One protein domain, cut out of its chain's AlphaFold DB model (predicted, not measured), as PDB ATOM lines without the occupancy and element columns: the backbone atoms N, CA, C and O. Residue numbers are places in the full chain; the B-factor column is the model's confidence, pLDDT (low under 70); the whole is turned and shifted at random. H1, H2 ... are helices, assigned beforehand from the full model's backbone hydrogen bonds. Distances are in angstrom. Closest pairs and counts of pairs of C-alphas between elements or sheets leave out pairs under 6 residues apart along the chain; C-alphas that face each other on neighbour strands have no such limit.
ATOM      1  N   VAL A 156      30.668 -32.979 349.277       88.19
ATOM      2  CA  VAL A 156      31.927 -33.474 349.847       88.19
ATOM      3  C   VAL A 156      33.077 -33.310 348.860       88.19
ATOM      4  O   VAL A 156      34.156 -32.888 349.275       88.19
ATOM      5  N   ASP A 157      32.845 -33.576 347.575       92.44
ATOM      6  CA  ASP A 157      33.875 -33.485 346.540       92.44
ATOM      7  C   ASP A 157      34.250 -32.028 346.266       92.44
ATOM      8  O   ASP A 157      35.432 -31.691 346.293       92.44
ATOM      9  N   VAL A 158      33.263 -31.131 346.159       92.12
ATOM     10  CA  VAL A 158      33.499 -29.686 345.979       92.12
ATOM     11  C   VAL A 158      34.273 -29.086 347.159       92.12
ATOM     12  O   VAL A 158      35.220 -28.320 346.974       92.12
ATOM     13  N   VAL A 159      33.930 -29.461 348.396       90.31
ATOM     14  CA  VAL A 159      34.672 -28.998 349.580       90.31
ATOM     15  C   VAL A 159      36.072 -29.618 349.650       90.31
ATOM     16  O   VAL A 159      37.020 -28.933 350.035       90.31
ATOM     17  N   SER A 160      36.222 -30.896 349.294       90.25
ATOM     18  CA  SER A 160      37.531 -31.565 349.276       90.25
ATOM     19  C   SER A 160      38.451 -30.948 348.233       90.25
ATOM     20  O   SER A 160      39.623 -30.725 348.531       90.25
ATOM     21  N   GLN A 161      37.914 -30.574 347.069       93.12
ATOM     22  CA  GLN A 161      38.657 -29.859 346.041       93.12
ATOM     23  C   GLN A 161      39.199 -28.532 346.575       93.12
ATOM     24  O   GLN A 161      40.392 -28.272 346.447       93.12
ATOM     25  N   LEU A 162      38.357 -27.728 347.233       91.12
ATOM     26  CA  LEU A 162      38.769 -26.427 347.768       91.12
ATOM     27  C   LEU A 162      39.853 -26.554 348.849       91.12
ATOM     28  O   LEU A 162      40.755 -25.727 348.934       91.12
ATOM     29  N   LEU A 163      39.731 -27.550 349.732       87.50
ATOM     30  CA  LEU A 163      40.595 -27.663 350.912       87.50
ATOM     31  C   LEU A 163      41.884 -28.444 350.658       87.50
ATOM     32  O   LEU A 163      42.896 -28.152 351.295       87.50
ATOM     33  N   ASN A 164      41.835 -29.440 349.775       87.62
ATOM     34  CA  ASN A 164      42.926 -30.389 349.563       87.62
ATOM     35  C   ASN A 164      43.543 -30.277 348.161       87.62
ATOM     36  O   ASN A 164      44.552 -30.925 347.903       87.62
ATOM     37  N   GLY A 165      42.930 -29.517 347.243       82.06
ATOM     38  CA  GLY A 165      43.361 -29.412 345.844       82.06
ATOM     39  C   GLY A 165      43.126 -30.680 345.011       82.06
ATOM     40  O   GLY A 165      43.515 -30.732 343.849       82.06
ATOM     41  N   SER A 166      42.505 -31.708 345.592       78.56
ATOM     42  CA  SER A 166      42.237 -32.993 344.947       78.56
ATOM     43  C   SER A 166      40.906 -33.558 345.438       78.56
ATOM     44  O   SER A 166      40.627 -33.583 346.641       78.56
ATOM     45  N   SER A 167      40.077 -33.992 344.492       84.19
ATOM     46  CA  SER A 167      38.767 -34.600 344.718       84.19
ATOM     47  C   SER A 167      38.413 -35.557 343.573       84.19
ATOM     48  O   SER A 167      39.202 -35.742 342.648       84.19
ATOM     49  N   ALA A 168      37.215 -36.147 343.624       89.06
ATOM     50  CA  ALA A 168      36.650 -36.916 342.515       89.06
ATOM     51  C   ALA A 168      36.096 -36.038 341.370       89.06
ATOM     52  O   ALA A 168      35.550 -36.583 340.410       89.06
ATOM     53  N   LEU A 169      36.208 -34.704 341.458       92.62
ATOM     54  CA  LEU A 169      35.732 -33.809 340.405       92.62
ATOM     55  C   LEU A 169      36.569 -33.950 339.129       92.62
ATOM     56  O   LEU A 169      37.800 -33.932 339.151       92.62
ATOM     57  N   THR A 170      35.883 -34.053 337.999       91.38
ATOM     58  CA  THR A 170      36.496 -34.063 336.668       91.38
ATOM     59  C   THR A 170      36.963 -32.666 336.259       91.38
ATOM     60  O   THR A 170      36.498 -31.656 336.782       91.38
ATOM     61  N   ALA A 171      37.836 -32.578 335.252       90.50
ATOM     62  CA  ALA A 171      38.258 -31.285 334.709       90.50
ATOM     63  C   ALA A 171      37.069 -30.438 334.212       90.50
ATOM     64  O   ALA A 171      37.019 -29.242 334.480       90.50
ATOM     65  N   ALA A 172      36.076 -31.060 333.564       88.50
ATOM     66  CA  ALA A 172      34.872 -30.365 333.102       88.50
ATOM     67  C   ALA A 172      34.041 -29.803 334.270       88.50
ATOM     68  O   ALA A 172      33.543 -28.687 334.188       88.50
ATOM     69  N   GLN A 173      33.951 -30.548 335.374       91.56
ATOM     70  CA  GLN A 173      33.290 -30.107 336.604       91.56
ATOM     71  C   GLN A 173      33.992 -28.905 337.244       91.56
ATOM     72  O   GLN A 173      33.331 -27.992 337.729       91.56
ATOM     73  N   LEU A 174      35.327 -28.886 337.229       92.44
ATOM     74  CA  LEU A 174      36.098 -27.738 337.713       92.44
ATOM     75  C   LEU A 174      35.896 -26.512 336.820       92.44
ATOM     76  O   LEU A 174      35.701 -25.420 337.341       92.44
ATOM     77  N   THR A 175      35.859 -26.695 335.497       91.31
ATOM     78  CA  THR A 175      35.529 -25.617 334.554       91.31
ATOM     79  C   THR A 175      34.116 -25.076 334.771       91.31
ATOM     80  O   THR A 175      33.921 -23.868 334.719       91.31
ATOM     81  N   ASP A 176      33.129 -25.930 335.046       90.50
ATOM     82  CA  ASP A 176      31.763 -25.475 335.331       90.50
ATOM     83  C   ASP A 176      31.687 -24.639 336.618       90.50
ATOM     84  O   ASP A 176      30.959 -23.645 336.670       90.50
ATOM     85  N   LEU A 177      32.436 -25.028 337.655       92.00
ATOM     86  CA  LEU A 177      32.515 -24.274 338.907       92.00
ATOM     87  C   LEU A 177      33.229 -22.928 338.711       92.00
ATOM     88  O   LEU A 177      32.735 -21.918 339.207       92.00
ATOM     89  N   ASP A 178      34.319 -22.900 337.944       91.44
ATOM     90  CA  ASP A 178      35.040 -21.672 337.569       91.44
ATOM     91  C   ASP A 178      34.148 -20.715 336.750       91.44
ATOM     92  O   ASP A 178      34.004 -19.540 337.084       91.44
ATOM     93  N   GLN A 179      33.429 -21.226 335.741       89.19
ATOM     94  CA  GLN A 179      32.474 -20.440 334.939       89.19
ATOM     95  C   GLN A 179      31.329 -19.846 335.764       89.19
ATOM     96  O   GLN A 179      30.775 -18.797 335.414       89.19
ATOM     97  N   LEU A 180      30.918 -20.543 336.823       88.44
ATOM     98  CA  LEU A 180      29.884 -20.073 337.733       88.44
ATOM     99  C   LEU A 180      30.378 -18.926 338.623       88.44
ATOM    100  O   LEU A 180      29.583 -18.050 338.974       88.44
ATOM    101  N   GLY A 181      31.651 -18.962 339.011       88.81
ATOM    102  CA  GLY A 181      32.274 -17.979 339.879       88.81
ATOM    103  C   GLY A 181      32.916 -16.828 339.130       88.81
ATOM    104  O   GLY A 181      32.227 -16.017 338.502       88.81
ATOM    105  N   ASN A 182      34.228 -16.683 339.304       87.69
ATOM    106  CA  ASN A 182      34.978 -15.537 338.790       87.69
ATOM    107  C   ASN A 182      35.655 -15.813 337.437       87.69
ATOM    108  O   ASN A 182      36.194 -14.871 336.850       87.69
ATOM    109  N   ASN A 183      35.565 -17.048 336.927       89.88
ATOM    110  CA  ASN A 183      36.136 -17.490 335.657       89.88
ATOM    111  C   ASN A 183      37.628 -17.120 335.543       89.88
ATOM    112  O   ASN A 183      38.071 -16.526 334.552       89.88
ATOM    113  N   SER A 184      38.381 -17.404 336.607       90.44
ATOM    114  CA  SER A 184      39.813 -17.124 336.724       90.44
ATOM    115  C   SER A 184      40.693 -18.213 336.101       90.44
ATOM    116  O   SER A 184      41.891 -17.994 335.914       90.44
ATOM    117  N   GLY A 185      40.099 -19.345 335.709       90.56
ATOM    118  CA  GLY A 185      40.762 -20.468 335.046       90.56
ATOM    119  C   GLY A 185      41.192 -21.589 335.992       90.56
ATOM    120  O   GLY A 185      41.600 -22.653 335.524       90.56
ATOM    121  N   GLU A 186      41.069 -21.393 337.305       89.81
ATOM    122  CA  GLU A 186      41.292 -22.413 338.327       89.81
ATOM    123  C   GLU A 186      40.178 -22.350 339.365       89.81
ATOM    124  O   GLU A 186      39.767 -21.270 339.765       89.81
ATOM    125  N   PHE A 187      39.740 -23.514 339.856       91.38
ATOM    126  CA  PHE A 187      38.731 -23.554 340.908       91.38
ATOM    127  C   PHE A 187      39.269 -22.977 342.221       91.38
ATOM    128  O   PHE A 187      40.174 -23.551 342.841       91.38
ATOM    129  N   ASP A 188      38.651 -21.893 342.681       90.12
ATOM    130  CA  ASP A 188      39.049 -21.178 343.884       90.12
ATOM    131  C   ASP A 188      37.900 -20.967 344.896       90.12
ATOM    132  O   ASP A 188      36.812 -21.552 344.853       90.12
ATOM    133  N   LEU A 189      38.172 -20.147 345.914       89.50
ATOM    134  CA  LEU A 189      37.199 -19.818 346.950       89.50
ATOM    135  C   LEU A 189      36.029 -18.966 346.432       89.50
ATOM    136  O   LEU A 189      34.928 -19.074 346.970       89.50
ATOM    137  N   GLY A 190      36.258 -18.100 345.448       89.62
ATOM    138  CA  GLY A 190      35.214 -17.334 344.774       89.62
ATOM    139  C   GLY A 190      34.222 -18.259 344.077       89.62
ATOM    140  O   GLY A 190      33.016 -18.138 344.310       89.62
ATOM    141  N   ASP A 191      34.726 -19.246 343.345       91.56
ATOM    142  CA  ASP A 191      33.917 -20.249 342.641       91.56
ATOM    143  C   ASP A 191      33.114 -21.118 343.599       91.56
ATOM    144  O   ASP A 191      31.907 -21.316 343.433       91.56
ATOM    145  N   PHE A 192      33.753 -21.561 344.683       92.00
ATOM    146  CA  PHE A 192      33.066 -22.280 345.748       92.00
ATOM    147  C   PHE A 192      31.886 -21.478 346.315       92.00
ATOM    148  O   PHE A 192      30.807 -22.025 346.547       92.00
ATOM    149  N   LEU A 193      32.072 -20.180 346.568       89.44
ATOM    150  CA  LEU A 193      31.013 -19.336 347.124       89.44
ATOM    151  C   LEU A 193      29.889 -19.093 346.124       89.44
ATOM    152  O   LEU A 193      28.725 -19.119 346.529       89.44
ATOM    153  N   ALA A 194      30.221 -18.903 344.848       88.75
ATOM    154  CA  ALA A 194      29.236 -18.792 343.782       88.75
ATOM    155  C   ALA A 194      28.400 -20.076 343.670       88.75
ATOM    156  O   ALA A 194      27.172 -20.012 343.604       88.75
ATOM    157  N   TRP A 195      29.039 -21.244 343.775       90.62
ATOM    158  CA  TRP A 195      28.355 -22.534 343.816       90.62
ATOM    159  C   TRP A 195      27.427 -22.691 345.022       90.62
ATOM    160  O   TRP A 195      26.265 -23.075 344.855       90.62
ATOM    161  N   VAL A 196      27.883 -22.343 346.231       89.12
ATOM    162  CA  VAL A 196      27.035 -22.368 347.437       89.12
ATOM    163  C   VAL A 196      25.834 -21.435 347.276       89.12
ATOM    164  O   VAL A 196      24.720 -21.813 347.633       89.12
ATOM    165  N   GLN A 197      26.040 -20.238 346.727       85.25
ATOM    166  CA  GLN A 197      24.973 -19.263 346.506       85.25
ATOM    167  C   GLN A 197      23.956 -19.747 345.464       85.25
ATOM    168  O   GLN A 197      22.754 -19.604 345.684       85.25
ATOM    169  N   ALA A 198      24.418 -20.326 344.354       83.75
ATOM    170  CA  ALA A 198      23.555 -20.796 343.275       83.75
ATOM    171  C   ALA A 198      22.724 -22.023 343.678       83.75
ATOM    172  O   ALA A 198      21.547 -22.123 343.335       83.75
ATOM    173  N   THR A 199      23.321 -22.955 344.424       83.94
ATOM    174  CA  THR A 199      22.695 -24.251 344.737       83.94
ATOM    175  C   THR A 199      22.031 -24.298 346.114       83.94
ATOM    176  O   THR A 199      21.124 -25.099 346.333       83.94
ATOM    177  N   GLY A 200      22.446 -23.439 347.051       84.69
ATOM    178  CA  GLY A 200      22.070 -23.550 348.461       84.69
ATOM    179  C   GLY A 200      22.745 -24.728 349.171       84.69
ATOM    180  O   GLY A 200      22.163 -25.291 350.097       84.69
ATOM    181  N   ALA A 201      23.940 -25.127 348.719       86.50
ATOM    182  CA  ALA A 201      24.636 -26.327 349.178       86.50
ATOM    183  C   ALA A 201      24.669 -26.480 350.719       86.50
ATOM    184  O   ALA A 201      25.117 -25.569 351.432       86.50
ATOM    185  N   PRO A 202      24.251 -27.641 351.263       84.50
ATOM    186  CA  PRO A 202      24.161 -27.861 352.702       84.50
ATOM    187  C   PRO A 202      25.537 -28.183 353.303       84.50
ATOM    188  O   PRO A 202      25.921 -29.339 353.476       84.50
ATOM    189  N   LEU A 203      26.298 -27.147 353.658       86.38
ATOM    190  CA  LEU A 203      27.591 -27.312 354.331       86.38
ATOM    191  C   LEU A 203      27.413 -27.712 355.803       86.38
ATOM    192  O   LEU A 203      26.601 -27.130 356.523       86.38
ATOM    193  N   THR A 204      28.233 -28.634 356.307       85.81
ATOM    194  CA  THR A 204      28.316 -28.931 357.749       85.81
ATOM    195  C   THR A 204      29.012 -27.801 358.521       85.81
ATOM    196  O   THR A 204      29.734 -26.980 357.949       85.81
ATOM    197  N   ALA A 205      28.854 -27.762 359.850       84.19
ATOM    198  CA  ALA A 205      29.544 -26.782 360.698       84.19
ATOM    199  C   ALA A 205      31.077 -26.858 360.559       84.19
ATOM    200  O   ALA A 205      31.746 -25.826 360.492       84.19
ATOM    201  N   GLN A 206      31.623 -28.072 360.440       80.75
ATOM    202  CA  GLN A 206      33.054 -28.290 360.245       80.75
ATOM    203  C   GLN A 206      33.528 -27.766 358.882       80.75
ATOM    204  O   GLN A 206      34.549 -27.081 358.813       80.75
ATOM    205  N   GLN A 207      32.779 -28.028 357.807       81.38
ATOM    206  CA  GLN A 207      33.103 -27.516 356.472       81.38
ATOM    207  C   GLN A 207      33.030 -25.984 356.438       81.38
ATOM    208  O   GLN A 207      33.970 -25.344 355.969       81.38
ATOM    209  N   ARG A 208      31.991 -25.376 357.033       82.62
ATOM    210  CA  ARG A 208      31.892 -23.910 357.174       82.62
ATOM    211  C   ARG A 208      33.088 -23.317 357.918       82.62
ATOM    212  O   ARG A 208      33.633 -22.308 357.481       82.62
ATOM    213  N   ALA A 209      33.526 -23.941 359.013       81.69
ATOM    214  CA  ALA A 209      34.676 -23.464 359.779       81.69
ATOM    215  C   ALA A 209      35.975 -23.498 358.956       81.69
ATOM    216  O   ALA A 209      36.748 -22.537 358.988       81.69
ATOM    217  N   ARG A 210      36.193 -24.569 358.179       77.06
ATOM    218  CA  ARG A 210      37.363 -24.710 357.298       77.06
ATOM    219  C   ARG A 210      37.351 -23.696 356.151       77.06
ATOM    220  O   ARG A 210      38.363 -23.036 355.932       77.06
ATOM    221  N   VAL A 211      36.205 -23.482 355.501       79.31
ATOM    222  CA  VAL A 211      36.040 -22.450 354.456       79.31
ATOM    223  C   VAL A 211      36.304 -21.050 355.020       79.31
ATOM    224  O   VAL A 211      37.055 -20.270 354.439       79.31
ATOM    225  N   SER A 212      35.764 -20.727 356.198       80.94
ATOM    226  CA  SER A 212      36.012 -19.442 356.870       80.94
ATOM    227  C   SER A 212      37.467 -19.257 357.318       80.94
ATOM    228  O   SER A 212      37.945 -18.127 357.430       80.94
ATOM    229  N   ALA A 213      38.193 -20.339 357.604       77.50
ATOM    230  CA  ALA A 213      39.630 -20.280 357.860       77.50
ATOM    231  C   ALA A 213      40.425 -20.018 356.568       77.50
ATOM    232  O   ALA A 213      41.336 -19.191 356.585       77.50
ATOM    233  N   ALA A 214      40.048 -20.650 355.451       72.44
ATOM    234  CA  ALA A 214      40.646 -20.407 354.138       72.44
ATOM    235  C   ALA A 214      40.441 -18.951 353.673       72.44
ATOM    236  O   ALA A 214      41.406 -18.300 353.277       72.44
ATOM    237  N   LYS A 215      39.232 -18.392 353.855       75.06
ATOM    238  CA  LYS A 215      38.922 -16.966 353.605       75.06
ATOM    239  C   LYS A 215      39.895 -16.014 354.300       75.06
ATOM    240  O   LYS A 215      40.422 -15.097 353.680       75.06
ATOM    241  N   ARG A 216      40.145 -16.242 355.594       73.00
ATOM    242  CA  ARG A 216      41.023 -15.386 356.409       73.00
ATOM    243  C   ARG A 216      42.481 -15.436 355.954       73.00
ATOM    244  O   ARG A 216      43.149 -14.410 355.977       73.00
TER     245      ARG A 216
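Overview. This is residues 156 to 216 of the 221 residues of a protein of Gemmatimonadetes bacterium (UniProt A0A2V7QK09). Two short helices, H1 and H3, run side by side in opposite ways through the middle of a small cluster, with H2 packed crosswise on H3 at one end and H4 packed at a slant on H1 at the other end. H2 and H4 stand apart from each other, and the helices meet through few close pairs of C-alphas. The printed part has 61 residues, with four named helices in the order H1, H2, H3, H4 and no named strand, and its class is all helix. The whole is compact, with a radius of gyration of the C-alphas of 10.7 A, and it is rounded, with spans of 28 by 21 by 21 A.

Along the chain. H1 takes residues 156 to 164 and is 11.4 A long from first to last C-alpha, beginning at C-alpha 156 at (31.927, -33.474, 349.847). H2 follows with residues 171 to 180 and is 14.3 A long. H3 takes residues 189 to 199 and is 15.3 A long, beginning at C-alpha 189 at (37.199, -19.818, 346.950). H4, the longest helix by residues, takes residues 205 to 216 and is 16.7 A long, ending at C-alpha 216 at (41.023, -15.386, 356.409).

Arrangement. H1 touches H3 at a shallow tilt of 13 degrees, and they run opposite ways. Their closest C-alphas are those of Leu 162 and Leu 189, 6.8 A apart. H1 and H2 are apart, though they follow each other along the printed part. H2 touches H3, and their lines are about perpendicular at 79 degrees. Their closest C-alphas are those of Asp 178 and Asp 191, 5.4 A apart. H4 touches H1, with the C-alphas of Val 159 and Gln 207 the closest at 7.2 A. These two run the same way at a steep tilt of 36 degrees, only just past shallow. H3 and H4 are close but not clearly touching: their closest C-alphas, those of Leu 189 and Lys 215, are 7.4 A apart. They run opposite ways at a steep tilt of 41 degrees. The helix packing is mostly crossed, but only just: of 3 pairs of helices that touch, 1 is at a shallow tilt. In H1, H2, H3 and H4 every O i to N i+4 pair is within hydrogen-bond range.

Size, cuts and confidence. The two C-alphas farthest apart in the domain are those of Gly 185 and Ala 205, at 28.7 A. The printed part has no cut. The link from H3 to H4 is tight, and those from H1 to H2 and from H2 to H3 are short. The mean pLDDT of the printed part is 86.9 and that of H4 is 79; no printed residue is under 70.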